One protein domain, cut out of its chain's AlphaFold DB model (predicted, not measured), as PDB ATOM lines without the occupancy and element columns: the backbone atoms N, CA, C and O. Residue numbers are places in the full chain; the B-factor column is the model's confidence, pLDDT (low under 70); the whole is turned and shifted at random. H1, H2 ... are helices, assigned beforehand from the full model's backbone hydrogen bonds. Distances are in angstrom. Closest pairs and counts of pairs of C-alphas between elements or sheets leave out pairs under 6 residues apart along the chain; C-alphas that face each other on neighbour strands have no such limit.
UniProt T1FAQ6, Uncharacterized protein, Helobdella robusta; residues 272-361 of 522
ATOM      1  N   ASN A 272     135.044 138.209  67.325       57.19
ATOM      2  CA  ASN A 272     134.863 136.768  67.457       57.19
ATOM      3  C   ASN A 272     135.763 136.120  68.520       57.19
ATOM      4  O   ASN A 272     135.282 135.290  69.289       57.19
ATOM      5  N   PHE A 273     137.050 136.469  68.617       62.31
ATOM      6  CA  PHE A 273     137.944 135.859  69.606       62.31
ATOM      7  C   PHE A 273     137.629 136.341  71.026       62.31
ATOM      8  O   PHE A 273     137.610 135.540  71.968       62.31
ATOM      9  N   LEU A 274     137.350 137.639  71.194       66.69
ATOM     10  CA  LEU A 274     136.901 138.201  72.474       66.69
ATOM     11  C   LEU A 274     135.574 137.571  72.907       66.69
ATOM     12  O   LEU A 274     135.434 137.172  74.063       66.69
ATOM     13  N   PHE A 275     134.644 137.399  71.969       71.50
ATOM     14  CA  PHE A 275     133.360 136.751  72.199       71.50
ATOM     15  C   PHE A 275     133.507 135.273  72.585       71.50
ATOM     16  O   PHE A 275     132.952 134.846  73.595       71.50
ATOM     17  N   ILE A 276     134.311 134.496  71.852       68.31
ATOM     18  CA  ILE A 276     134.609 133.093  72.186       68.31
ATOM     19  C   ILE A 276     135.230 133.003  73.582       68.31
ATOM     20  O   ILE A 276     134.820 132.175  74.395       68.31
ATOM     21  N   SER A 277     136.177 133.886  73.895       70.31
ATOM     22  CA  SER A 277     136.817 133.914  75.209       70.31
ATOM     23  C   SER A 277     135.840 134.274  76.332       70.31
ATOM     24  O   SER A 277     135.890 133.682  77.410       70.31
ATOM     25  N   PHE A 278     134.911 135.197  76.074       77.19
ATOM     26  CA  PHE A 278     133.834 135.545  76.997       77.19
ATOM     27  C   PHE A 278     132.868 134.372  77.222       77.19
ATOM     28  O   PHE A 278     132.523 134.073  78.366       77.19
ATOM     29  N   ILE A 279     132.498 133.636  76.168       79.88
ATOM     30  CA  ILE A 279     131.701 132.406  76.290       79.88
ATOM     31  C   ILE A 279     132.437 131.374  77.149       79.88
ATOM     32  O   ILE A 279     131.851 130.829  78.085       79.88
ATOM     33  N   PHE A 280     133.724 131.124  76.884       74.12
ATOM     34  CA  PHE A 280     134.520 130.195  77.689       74.12
ATOM     35  C   PHE A 280     134.588 130.614  79.159       74.12
ATOM     36  O   PHE A 280     134.477 129.761  80.040       74.12
ATOM     37  N   PHE A 281     134.706 131.915  79.435       78.56
ATOM     38  CA  PHE A 281     134.653 132.451  80.792       78.56
ATOM     39  C   PHE A 281     133.309 132.163  81.478       78.56
ATOM     40  O   PHE A 281     133.295 131.662  82.604       78.56
ATOM     41  N   LEU A 282     132.180 132.387  80.799       83.00
ATOM     42  CA  LEU A 282     130.853 132.055  81.332       83.00
ATOM     43  C   LEU A 282     130.687 130.548  81.579       83.00
ATOM     44  O   LEU A 282     130.192 130.148  82.635       83.00
ATOM     45  N   CYS A 283     131.146 129.698  80.656       78.38
ATOM     46  CA  CYS A 283     131.142 128.245  80.840       78.38
ATOM     47  C   CYS A 283     131.987 127.818  82.050       78.38
ATOM     48  O   CYS A 283     131.580 126.933  82.810       78.38
ATOM     49  N   ALA A 284     133.143 128.455  82.255       74.31
ATOM     50  CA  ALA A 284     134.011 128.200  83.399       74.31
ATOM     51  C   ALA A 284     133.344 128.611  84.721       74.31
ATOM     52  O   ALA A 284     133.362 127.834  85.678       74.31
ATOM     53  N   LEU A 285     132.701 129.784  84.771       80.56
ATOM     54  CA  LEU A 285     131.929 130.231  85.935       80.56
ATOM     55  C   LEU A 285     130.780 129.273  86.256       80.56
ATOM     56  O   LEU A 285     130.651 128.840  87.399       80.56
ATOM     57  N   PHE A 286     129.995 128.880  85.249       85.12
ATOM     58  CA  PHE A 286     128.898 127.928  85.420       85.12
ATOM     59  C   PHE A 286     129.395 126.574  85.945       85.12
ATOM     60  O   PHE A 286     128.865 126.044  86.923       85.12
ATOM     61  N   SER A 287     130.462 126.032  85.347       77.75
ATOM     62  CA  SER A 287     131.074 124.782  85.805       77.75
ATOM     63  C   SER A 287     131.589 124.897  87.242       77.75
ATOM     64  O   SER A 287     131.445 123.955  88.021       77.75
ATOM     65  N   THR A 288     132.174 126.039  87.607       77.31
ATOM     66  CA  THR A 288     132.700 126.293  88.955       77.31
ATOM     67  C   THR A 288     131.569 126.372  89.976       77.31
ATOM     68  O   THR A 288     131.621 125.673  90.986       77.31
ATOM     69  N   ALA A 289     130.507 127.128  89.687       83.75
ATOM     70  CA  ALA A 289     129.316 127.219  90.529       83.75
ATOM     71  C   ALA A 289     128.667 125.843  90.750       83.75
ATOM     72  O   ALA A 289     128.374 125.470  91.885       83.75
ATOM     73  N   HIS A 290     128.525 125.041  89.693       82.25
ATOM     74  CA  HIS A 290     127.979 123.688  89.799       82.25
ATOM     75  C   HIS A 290     128.887 122.740  90.610       82.25
ATOM     76  O   HIS A 290     128.392 121.909  91.372       82.25
ATOM     77  N   VAL A 291     130.218 122.858  90.500       77.69
ATOM     78  CA  VAL A 291     131.158 122.097  91.345       77.69
ATOM     79  C   VAL A 291     131.042 122.514  92.810       77.69
ATOM     80  O   VAL A 291     130.968 121.635  93.666       77.69
ATOM     81  N   ILE A 292     130.973 123.818  93.100       81.06
ATOM     82  CA  ILE A 292     130.788 124.347  94.462       81.06
ATOM     83  C   ILE A 292     129.468 123.844  95.053       81.06
ATOM     84  O   ILE A 292     129.449 123.351  96.179       81.06
ATOM     85  N   GLN A 293     128.380 123.880  94.282       84.12
ATOM     86  CA  GLN A 293     127.085 123.355  94.709       84.12
ATOM     87  C   GLN A 293     127.166 121.856  95.025       84.12
ATOM     88  O   GLN A 293     126.733 121.421  96.089       84.12
ATOM     89  N   ARG A 294     127.767 121.049  94.138       78.62
ATOM     90  CA  ARG A 294     127.960 119.615  94.404       78.62
ATOM     91  C   ARG A 294     128.858 119.361  95.604       78.62
ATOM     92  O   ARG A 294     128.643 118.383  96.304       78.62
ATOM     93  N   MET A 295     129.842 120.215  95.845       77.12
ATOM     94  CA  MET A 295     130.725 120.108  96.998       77.12
ATOM     95  C   MET A 295     129.989 120.401  98.305       77.12
ATOM     96  O   MET A 295     130.175 119.669  99.273       77.12
ATOM     97  N   ALA A 296     129.109 121.405  98.312       79.19
ATOM     98  CA  ALA A 296     128.251 121.701  99.455       79.19
ATOM     99  C   ALA A 296     127.311 120.531  99.798       79.19
ATOM    100  O   ALA A 296     127.023 120.305 100.966       79.19
ATOM    101  N   VAL A 297     126.864 119.771  98.791       81.12
ATOM    102  CA  VAL A 297     125.914 118.659  98.974       81.12
ATOM    103  C   VAL A 297     126.604 117.309  99.230       81.12
ATOM    104  O   VAL A 297     126.143 116.537 100.063       81.12
ATOM    105  N   PHE A 298     127.697 117.001  98.524       72.62
ATOM    106  CA  PHE A 298     128.308 115.660  98.474       72.62
ATOM    107  C   PHE A 298     129.772 115.604  98.964       72.62
ATOM    108  O   PHE A 298     130.368 114.527  98.959       72.62
ATOM    109  N   GLY A 299     130.377 116.726  99.375       67.50
ATOM    110  CA  GLY A 299     131.767 116.794  99.856       67.50
ATOM    111  C   GLY A 299     132.847 117.016  98.772       67.50
ATOM    112  O   GLY A 299     132.558 117.226  97.595       67.50
ATOM    113  N   PHE A 300     134.128 116.995  99.175       58.34
ATOM    114  CA  PHE A 300     135.323 117.531  98.471       58.34
ATOM    115  C   PHE A 300     135.783 116.830  97.156       58.34
ATOM    116  O   PHE A 300     136.937 116.955  96.751       58.34
ATOM    117  N   GLY A 301     134.925 116.106  96.434       55.69
ATOM    118  CA  GLY A 301     135.358 115.187  95.365       55.69
ATOM    119  C   GLY A 301     135.842 115.786  94.026       55.69
ATOM    120  O   GLY A 301     136.475 115.067  93.261       55.69
ATOM    121  N   ASN A 302     135.568 117.059  93.699       59.56
ATOM    122  CA  ASN A 302     135.727 117.593  92.324       59.56
ATOM    123  C   ASN A 302     136.541 118.901  92.207       59.56
ATOM    124  O   ASN A 302     136.309 119.703  91.302       59.56
ATOM    125  N   PHE A 303     137.510 119.135  93.094       60.16
ATOM    126  CA  PHE A 303     138.238 120.415  93.165       60.16
ATOM    127  C   PHE A 303     139.193 120.683  91.979       60.16
ATOM    128  O   PHE A 303     139.430 121.832  91.607       60.16
ATOM    129  N   GLY A 304     139.727 119.626  91.350       64.19
ATOM    130  CA  GLY A 304     140.841 119.734  90.396       64.19
ATOM    131  C   GLY A 304     140.545 120.547  89.128       64.19
ATOM    132  O   GLY A 304     141.353 121.381  88.735       64.19
ATOM    133  N   MET A 305     139.377 120.357  88.502       66.56
ATOM    134  CA  MET A 305     139.039 121.049  87.244       66.56
ATOM    135  C   MET A 305     138.741 122.539  87.444       66.56
ATOM    136  O   MET A 305     139.153 123.354  86.625       66.56
ATOM    137  N   ALA A 306     138.056 122.904  88.533       65.00
ATOM    138  CA  ALA A 306     137.752 124.302  88.841       65.00
ATOM    139  C   ALA A 306     139.030 125.100  89.161       65.00
ATOM    140  O   ALA A 306     139.196 126.221  88.683       65.00
ATOM    141  N   GLY A 307     139.975 124.491  89.890       67.69
ATOM    142  CA  GLY A 307     141.286 125.091  90.154       67.69
ATOM    143  C   GLY A 307     142.097 125.341  88.877       67.69
ATOM    144  O   GLY A 307     142.674 126.415  88.721       67.69
ATOM    145  N   LEU A 308     142.090 124.397  87.930       69.56
ATOM    146  CA  LEU A 308     142.775 124.562  86.642       69.56
ATOM    147  C   LEU A 308     142.159 125.673  85.781       69.56
ATOM    148  O   LEU A 308     142.897 126.448  85.178       69.56
ATOM    149  N   TRP A 309     140.828 125.803  85.778       69.25
ATOM    150  CA  TRP A 309     140.135 126.915  85.119       69.25
ATOM    151  C   TRP A 309     140.494 128.271  85.724       69.25
ATOM    152  O   TRP A 309     140.746 129.217  84.983       69.25
ATOM    153  N   PHE A 310     140.570 128.372  87.052       65.00
ATOM    154  CA  PHE A 310     140.969 129.608  87.723       65.00
ATOM    155  C   PHE A 310     142.410 130.013  87.386       65.00
ATOM    156  O   PHE A 310     142.672 131.177  87.089       65.00
ATOM    157  N   VAL A 311     143.341 129.051  87.385       67.31
ATOM    158  CA  VAL A 311     144.742 129.296  87.006       67.31
ATOM    159  C   VAL A 311     144.837 129.755  85.552       67.31
ATOM    160  O   VAL A 311     145.506 130.754  85.285       67.31
ATOM    161  N   PHE A 312     144.122 129.090  84.639       68.62
ATOM    162  CA  PHE A 312     144.052 129.493  83.235       68.62
ATOM    163  C   PHE A 312     143.499 130.915  83.082       68.62
ATOM    164  O   PHE A 312     144.145 131.750  82.458       68.62
ATOM    165  N   LEU A 313     142.361 131.231  83.712       68.31
ATOM    166  CA  LEU A 313     141.742 132.559  83.642       68.31
ATOM    167  C   LEU A 313     142.646 133.654  84.208       68.31
ATOM    168  O   LEU A 313     142.779 134.709  83.594       68.31
ATOM    169  N   LYS A 314     143.311 133.400  85.339       64.44
ATOM    170  CA  LYS A 314     144.246 134.353  85.948       64.44
ATOM    171  C   LYS A 314     145.447 134.617  85.039       64.44
ATOM    172  O   LYS A 314     145.838 135.768  84.864       64.44
ATOM    173  N   GLN A 315     146.028 133.570  84.457       66.31
ATOM    174  CA  GLN A 315     147.180 133.701  83.561       66.31
ATOM    175  C   GLN A 315     146.792 134.331  82.216       66.31
ATOM    176  O   GLN A 315     147.552 135.132  81.678       66.31
ATOM    177  N   TRP A 316     145.589 134.043  81.718       66.50
ATOM    178  CA  TRP A 316     145.033 134.625  80.498       66.50
ATOM    179  C   TRP A 316     144.673 136.112  80.658       66.50
ATOM    180  O   TRP A 316     144.973 136.928  79.789       66.50
ATOM    181  N   GLN A 317     144.108 136.516  81.799       64.75
ATOM    182  CA  GLN A 317     143.906 137.935  82.113       64.75
ATOM    183  C   GLN A 317     145.239 138.667  82.283       64.75
ATOM    184  O   GLN A 317     145.407 139.770  81.763       64.75
ATOM    185  N   ALA A 318     146.203 138.044  82.969       59.56
ATOM    186  CA  ALA A 318     147.528 138.614  83.176       59.56
ATOM    187  C   ALA A 318     148.326 138.765  81.873       59.56
ATOM    188  O   ALA A 318     149.169 139.652  81.809       59.56
ATOM    189  N   SER A 319     148.083 137.945  80.846       61.12
ATOM    190  CA  SER A 319     148.671 138.154  79.519       61.12
ATOM    191  C   SER A 319     147.947 139.270  78.751       61.12
ATOM    192  O   SER A 319     148.599 140.128  78.164       61.12
ATOM    193  N   ARG A 320     146.612 139.355  78.826       62.59
ATOM    194  CA  ARG A 320     145.805 140.369  78.114       62.59
ATOM    195  C   ARG A 320     145.948 141.798  78.654       62.59
ATOM    196  O   ARG A 320     146.191 142.710  77.869       62.59
ATOM    197  N   LEU A 321     145.839 142.002  79.972       55.38
ATOM    198  CA  LEU A 321     145.980 143.325  80.627       55.38
ATOM    199  C   LEU A 321     147.334 143.974  80.338       55.38
ATOM    200  O   LEU A 321     147.481 145.190  80.289       55.38
ATOM    201  N   ARG A 322     148.325 143.120  80.127       55.03
ATOM    202  CA  ARG A 322     149.698 143.482  79.862       55.03
ATOM    203  C   ARG A 322     149.884 144.061  78.456       55.03
ATOM    204  O   ARG A 322     150.410 145.155  78.326       55.03
ATOM    205  N   ILE A 323     149.326 143.442  77.419       54.84
ATOM    206  CA  ILE A 323     149.417 143.939  76.028       54.84
ATOM    207  C   ILE A 323     148.914 145.395  75.873       54.84
ATOM    208  O   ILE A 323     149.378 146.123  74.992       54.84
ATOM    209  N   ILE A 324     147.999 145.835  76.744       50.03
ATOM    210  CA  ILE A 324     147.401 147.180  76.735       50.03
ATOM    211  C   ILE A 324     148.375 148.254  77.273       50.03
ATOM    212  O   ILE A 324     148.367 149.384  76.791       50.03
ATOM    213  N   HIS A 325     149.274 147.918  78.204       46.41
ATOM    214  CA  HIS A 325     150.195 148.869  78.847       46.41
ATOM    215  C   HIS A 325     151.586 148.898  78.181       46.41
ATOM    216  O   HIS A 325     152.592 148.638  78.824       46.41
ATOM    217  N   ARG A 326     151.662 149.227  76.884       49.28
ATOM    218  CA  ARG A 326     152.858 149.070  76.016       49.28
ATOM    219  C   ARG A 326     154.161 149.798  76.411       49.28
ATOM    220  O   ARG A 326     155.177 149.534  75.775       49.28
ATOM    221  N   PHE A 327     154.175 150.693  77.398       38.00
ATOM    222  CA  PHE A 327     155.314 151.602  77.618       38.00
ATOM    223  C   PHE A 327     156.366 151.142  78.640       38.00
ATOM    224  O   PHE A 327     157.434 151.740  78.676       38.00
ATOM    225  N   ASP A 328     156.128 150.065  79.396       43.12
ATOM    226  CA  ASP A 328     157.082 149.583  80.417       43.12
ATOM    227  C   ASP A 328     157.138 148.039  80.470       43.12
ATOM    228  O   ASP A 328     157.051 147.388  81.515       43.12
ATOM    229  N   PHE A 329     157.150 147.414  79.284       53.47
ATOM    230  CA  PHE A 329     156.905 145.979  79.151       53.47
ATOM    231  C   PHE A 329     158.110 145.104  79.483       53.47
ATOM    232  O   PHE A 329     159.036 144.957  78.685       53.47
ATOM    233  N   ASN A 330     158.029 144.377  80.600       62.94
ATOM    234  CA  ASN A 330     158.841 143.183  80.806       62.94
ATOM    235  C   ASN A 330     158.324 142.031  79.919       62.94
ATOM    236  O   ASN A 330     157.569 141.161  80.363       62.94
ATOM    237  N   PHE A 331     158.718 142.034  78.643       62.69
ATOM    238  CA  PHE A 331     158.347 141.002  77.667       62.69
ATOM    239  C   PHE A 331     158.770 139.591  78.087       62.69
ATOM    240  O   PHE A 331     158.112 138.618  77.717       62.69
ATOM    241  N   GLU A 332     159.830 139.453  78.885       65.81
ATOM    242  CA  GLU A 332     160.224 138.168  79.448       65.81
ATOM    243  C   GLU A 332     159.112 137.613  80.337       65.81
ATOM    244  O   GLU A 332     158.643 136.500  80.101       65.81
ATOM    245  N   GLU A 333     158.620 138.409  81.286       70.31
ATOM    246  CA  GLU A 333     157.537 137.998  82.180       70.31
ATOM    247  C   GLU A 333     156.250 137.701  81.401       70.31
ATOM    248  O   GLU A 333     155.571 136.716  81.677       70.31
ATOM    249  N   PHE A 334     155.944 138.490  80.368       70.94
ATOM    250  CA  PHE A 334     154.818 138.211  79.474       70.94
ATOM    251  C   PHE A 334     154.972 136.872  78.744       70.94
ATOM    252  O   PHE A 334     154.060 136.048  78.780       70.94
ATOM    253  N   SER A 335     156.130 136.613  78.134       68.88
ATOM    254  CA  SER A 335     156.402 135.355  77.428       68.88
ATOM    255  C   SER A 335     156.383 134.146  78.371       68.88
ATOM    256  O   SER A 335     155.885 133.077  78.012       68.88
ATOM    257  N   GLN A 336     156.856 134.321  79.610       71.75
ATOM    258  CA  GLN A 336     156.781 133.309  80.656       71.75
ATOM    259  C   GLN A 336     155.334 133.059  81.085       71.75
ATOM    260  O   GLN A 336     154.928 131.903  81.158       71.75
ATOM    261  N   MET A 337     154.539 134.104  81.318       69.50
ATOM    262  CA  MET A 337     153.120 133.982  81.664       69.50
ATOM    263  C   MET A 337     152.315 133.343  80.530       69.50
ATOM    264  O   MET A 337     151.471 132.488  80.793       69.50
ATOM    265  N   HIS A 338     152.617 133.683  79.275       70.88
ATOM    266  CA  HIS A 338     152.024 133.045  78.104       70.88
ATOM    267  C   HIS A 338     152.343 131.543  78.079       70.88
ATOM    268  O   HIS A 338     151.425 130.725  78.044       70.88
ATOM    269  N   ALA A 339     153.617 131.162  78.213       69.31
ATOM    270  CA  ALA A 339     154.025 129.757  78.291       69.31
ATOM    271  C   ALA A 339     153.424 129.021  79.504       69.31
ATOM    272  O   ALA A 339     153.090 127.842  79.423       69.31
ATOM    273  N   LEU A 340     153.260 129.709  80.634       69.88
ATOM    274  CA  LEU A 340     152.602 129.147  81.808       69.88
ATOM    275  C   LEU A 340     151.101 128.971  81.594       69.88
ATOM    276  O   LEU A 340     150.565 128.036  82.168       69.88
ATOM    277  N   SER A 341     150.450 129.800  80.769       70.81
ATOM    278  CA  SER A 341     149.015 129.714  80.454       70.81
ATOM    279  C   SER A 341     148.655 128.583  79.491       70.81
ATOM    280  O   SER A 341     147.574 127.997  79.598       70.81
ATOM    281  N   THR A 342     149.566 128.214  78.585       71.25
ATOM    282  CA  THR A 342     149.324 127.143  77.608       71.25
ATOM    283  C   THR A 342     149.286 125.764  78.263       71.25
ATOM    284  O   THR A 342     148.505 124.911  77.844       71.25
ATOM    285  N   PHE A 343     150.066 125.538  79.325       74.62
ATOM    286  CA  PHE A 343     150.101 124.248  80.016       74.62
ATOM    287  C   PHE A 343     148.766 123.894  80.711       74.62
ATOM    288  O   PHE A 343     148.226 122.822  80.425       74.62
ATOM    289  N   PRO A 344     148.159 124.758  81.552       75.75
ATOM    290  CA  PRO A 344     146.821 124.542  82.097       75.75
ATOM    291  C   PRO A 344     145.757 124.408  81.013       75.75
ATOM    292  O   PRO A 344     144.874 123.571  81.160       75.75
ATOM    293  N   ALA A 345     145.846 125.172  79.919       71.75
ATOM    294  CA  ALA A 345     144.906 125.056  78.803       71.75
ATOM    295  C   ALA A 345     144.965 123.666  78.148       71.75
ATOM    296  O   ALA A 345     143.937 123.015  77.962       71.75
ATOM    297  N   ALA A 346     146.173 123.174  77.858       76.25
ATOM    298  CA  ALA A 346     146.387 121.838  77.312       76.25
ATOM    299  C   ALA A 346     145.935 120.744  78.290       76.25
ATOM    300  O   ALA A 346     145.294 119.772  77.886       76.25
ATOM    301  N   LEU A 347     146.208 120.915  79.587       79.38
ATOM    302  CA  LEU A 347     145.771 119.988  80.625       79.38
ATOM    303  C   LEU A 347     144.242 119.959  80.752       79.38
ATOM    304  O   LEU A 347     143.656 118.881  80.834       79.38
ATOM    305  N   LEU A 348     143.583 121.122  80.711       79.44
ATOM    306  CA  LEU A 348     142.126 121.224  80.670       79.44
ATOM    307  C   LEU A 348     141.579 120.495  79.445       79.44
ATOM    308  O   LEU A 348     140.702 119.648  79.597       79.44
ATOM    309  N   LEU A 349     142.122 120.751  78.252       79.69
ATOM    310  CA  LEU A 349     141.706 120.079  77.020       79.69
ATOM    311  C   LEU A 349     141.876 118.555  77.109       79.69
ATOM    312  O   LEU A 349     140.986 117.808  76.693       79.69
ATOM    313  N   MET A 350     142.980 118.084  77.691       81.31
ATOM    314  CA  MET A 350     143.227 116.662  77.934       81.31
ATOM    315  C   MET A 350     142.172 116.067  78.877       81.31
ATOM    316  O   MET A 350     141.601 115.018  78.579       81.31
ATOM    317  N   LEU A 351     141.858 116.745  79.985       82.00
ATOM    318  CA  LEU A 351     140.856 116.296  80.955       82.00
ATOM    319  C   LEU A 351     139.432 116.338  80.382       82.00
ATOM    320  O   LEU A 351     138.636 115.433  80.638       82.00
ATOM    321  N   TYR A 352     139.110 117.338  79.560       80.00
ATOM    322  CA  TYR A 352     137.855 117.386  78.810       80.00
ATOM    323  C   TYR A 352     137.755 116.232  77.817       80.00
ATOM    324  O   TYR A 352     136.738 115.543  77.793       80.00
ATOM    325  N   SER A 353     138.817 115.967  77.056       80.56
ATOM    326  CA  SER A 353     138.870 114.848  76.109       80.56
ATOM    327  C   SER A 353     138.698 113.506  76.822       80.56
ATOM    328  O   SER A 353     137.929 112.659  76.370       80.56
ATOM    329  N   TRP A 354     139.336 113.337  77.984       82.19
ATOM    330  CA  TRP A 354     139.154 112.170  78.847       82.19
ATOM    331  C   TRP A 354     137.704 112.019  79.316       82.19
ATOM    332  O   TRP A 354     137.143 110.924  79.301       82.19
ATOM    333  N   ARG A 355     137.061 113.124  79.700       80.88
ATOM    334  CA  ARG A 355     135.665 113.119  80.143       80.88
ATOM    335  C   ARG A 355     134.697 112.788  79.006       80.88
ATOM    336  O   ARG A 355     133.760 112.024  79.217       80.88
ATOM    337  N   VAL A 356     134.929 113.320  77.807       80.81
ATOM    338  CA  VAL A 356     134.157 112.973  76.603       80.81
ATOM    339  C   VAL A 356     134.324 111.492  76.275       80.81
ATOM    340  O   VAL A 356     133.335 110.821  75.989       80.81
ATOM    341  N   PHE A 357     135.545 110.966  76.370       79.88
ATOM    342  CA  PHE A 357     135.812 109.543  76.187       79.88
ATOM    343  C   PHE A 357     135.028 108.690  77.190       79.88
ATOM    344  O   PHE A 357     134.317 107.783  76.776       79.88
ATOM    345  N   TYR A 358     135.051 109.051  78.478       78.94
ATOM    346  CA  TYR A 358     134.266 108.372  79.512       78.94
ATOM    347  C   TYR A 358     132.758 108.372  79.204       78.94
ATOM    348  O   TYR A 358     132.124 107.323  79.264       78.94
ATOM    349  N   TYR A 359     132.182 109.513  78.808       79.50
ATOM    350  CA  TYR A 359     130.757 109.586  78.453       79.50
ATOM    351  C   TYR A 359     130.405 108.888  77.137       79.50
ATOM    352  O   TYR A 359     129.258 108.498  76.954       79.50
ATOM    353  N   SER A 360     131.362 108.713  76.227       79.69
ATOM    354  CA  SER A 360     131.137 107.995  74.965       79.69
ATOM    355  C   SER A 360     131.028 106.480  75.172       79.69
ATOM    356  O   SER A 360     130.538 105.762  74.302       79.69
ATOM    357  N   CYS A 361     131.451 105.974  76.330       72.12
ATOM    358  CA  CYS A 361     131.471 104.555  76.664       72.12
ATOM    359  C   CYS A 361     130.154 104.069  77.294       72.12
ATOM    360  O   CYS A 361     130.165 103.348  78.280       72.12
TER     361      CYS A 361
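AT A GLANCE: This is residues 272 to 361 of the 522 residues of an uncharacterized protein of Helobdella robusta (UniProt T1FAQ6). Three long helices fold back and forth as a loose, open zigzag, with H2 between the other two: H1 packs on residues 303 to 313 of H2, H3 packs on H2 with its residues 334 to 348, and H1 and H3 stay apart from each other, the three centres making a triangle. The last part of H3 with the printed end, residues 353 to 361, sticks out, and so does the turn at residues 324 to 329. The printed part has 90 residues with three named helices, H1, H2 and H3 along the chain, and no named strand; the class is all helix. The whole is loose, with a radius of gyration of the C-alphas of 15.6 A, and elongated, spanning 49 by 28 by 25 A.

IN THESE COORDINATES: H3, the longest helix, holds residues 331 to 360 and measures 42.9 A from first to last C-alpha, ending with C-alpha 360 at (131.137, 107.995, 74.965). H2 holds residues 303 to 324 and measures 32.7 A. H1 holds residues 272 to 298, begins with C-alpha 272 at (134.863, 136.768, 67.457) and measures 38.1 A.

HOW THE PARTS SIT: H3 touches H2 with residues 334 to 348 alone, and their closest C-alphas, those of Ser 341 and Gln 315, are 5.4 A apart. The two form a helical hairpin, running opposite ways at a shallow tilt of 34.9 degrees, only just short of steep. H1 and H2 form another helical hairpin, running opposite ways at a shallow tilt of 29 degrees. Residues 281 to 291 of H1 touch residues 303 to 313 of H2, and the closest C-alphas, those of Thr 288 and Ala 306, are 5.4 A apart. H1 and H3 are apart. Every O i to N i+4 pair is within hydrogen-bond range in H1, against 16 of 18 in H2 and 24 of 26 in H3.

THE WHOLE: The two C-alphas farthest apart, those of Phe 327 and Cys 361, are 52.8 A from each other. The printed part has no cut; the link from H1 to H2 is tight and that from H2 to H3 is short. The mean pLDDT of the printed part is 70.1, and 42 residues are under 70, among them residues 299 to 332.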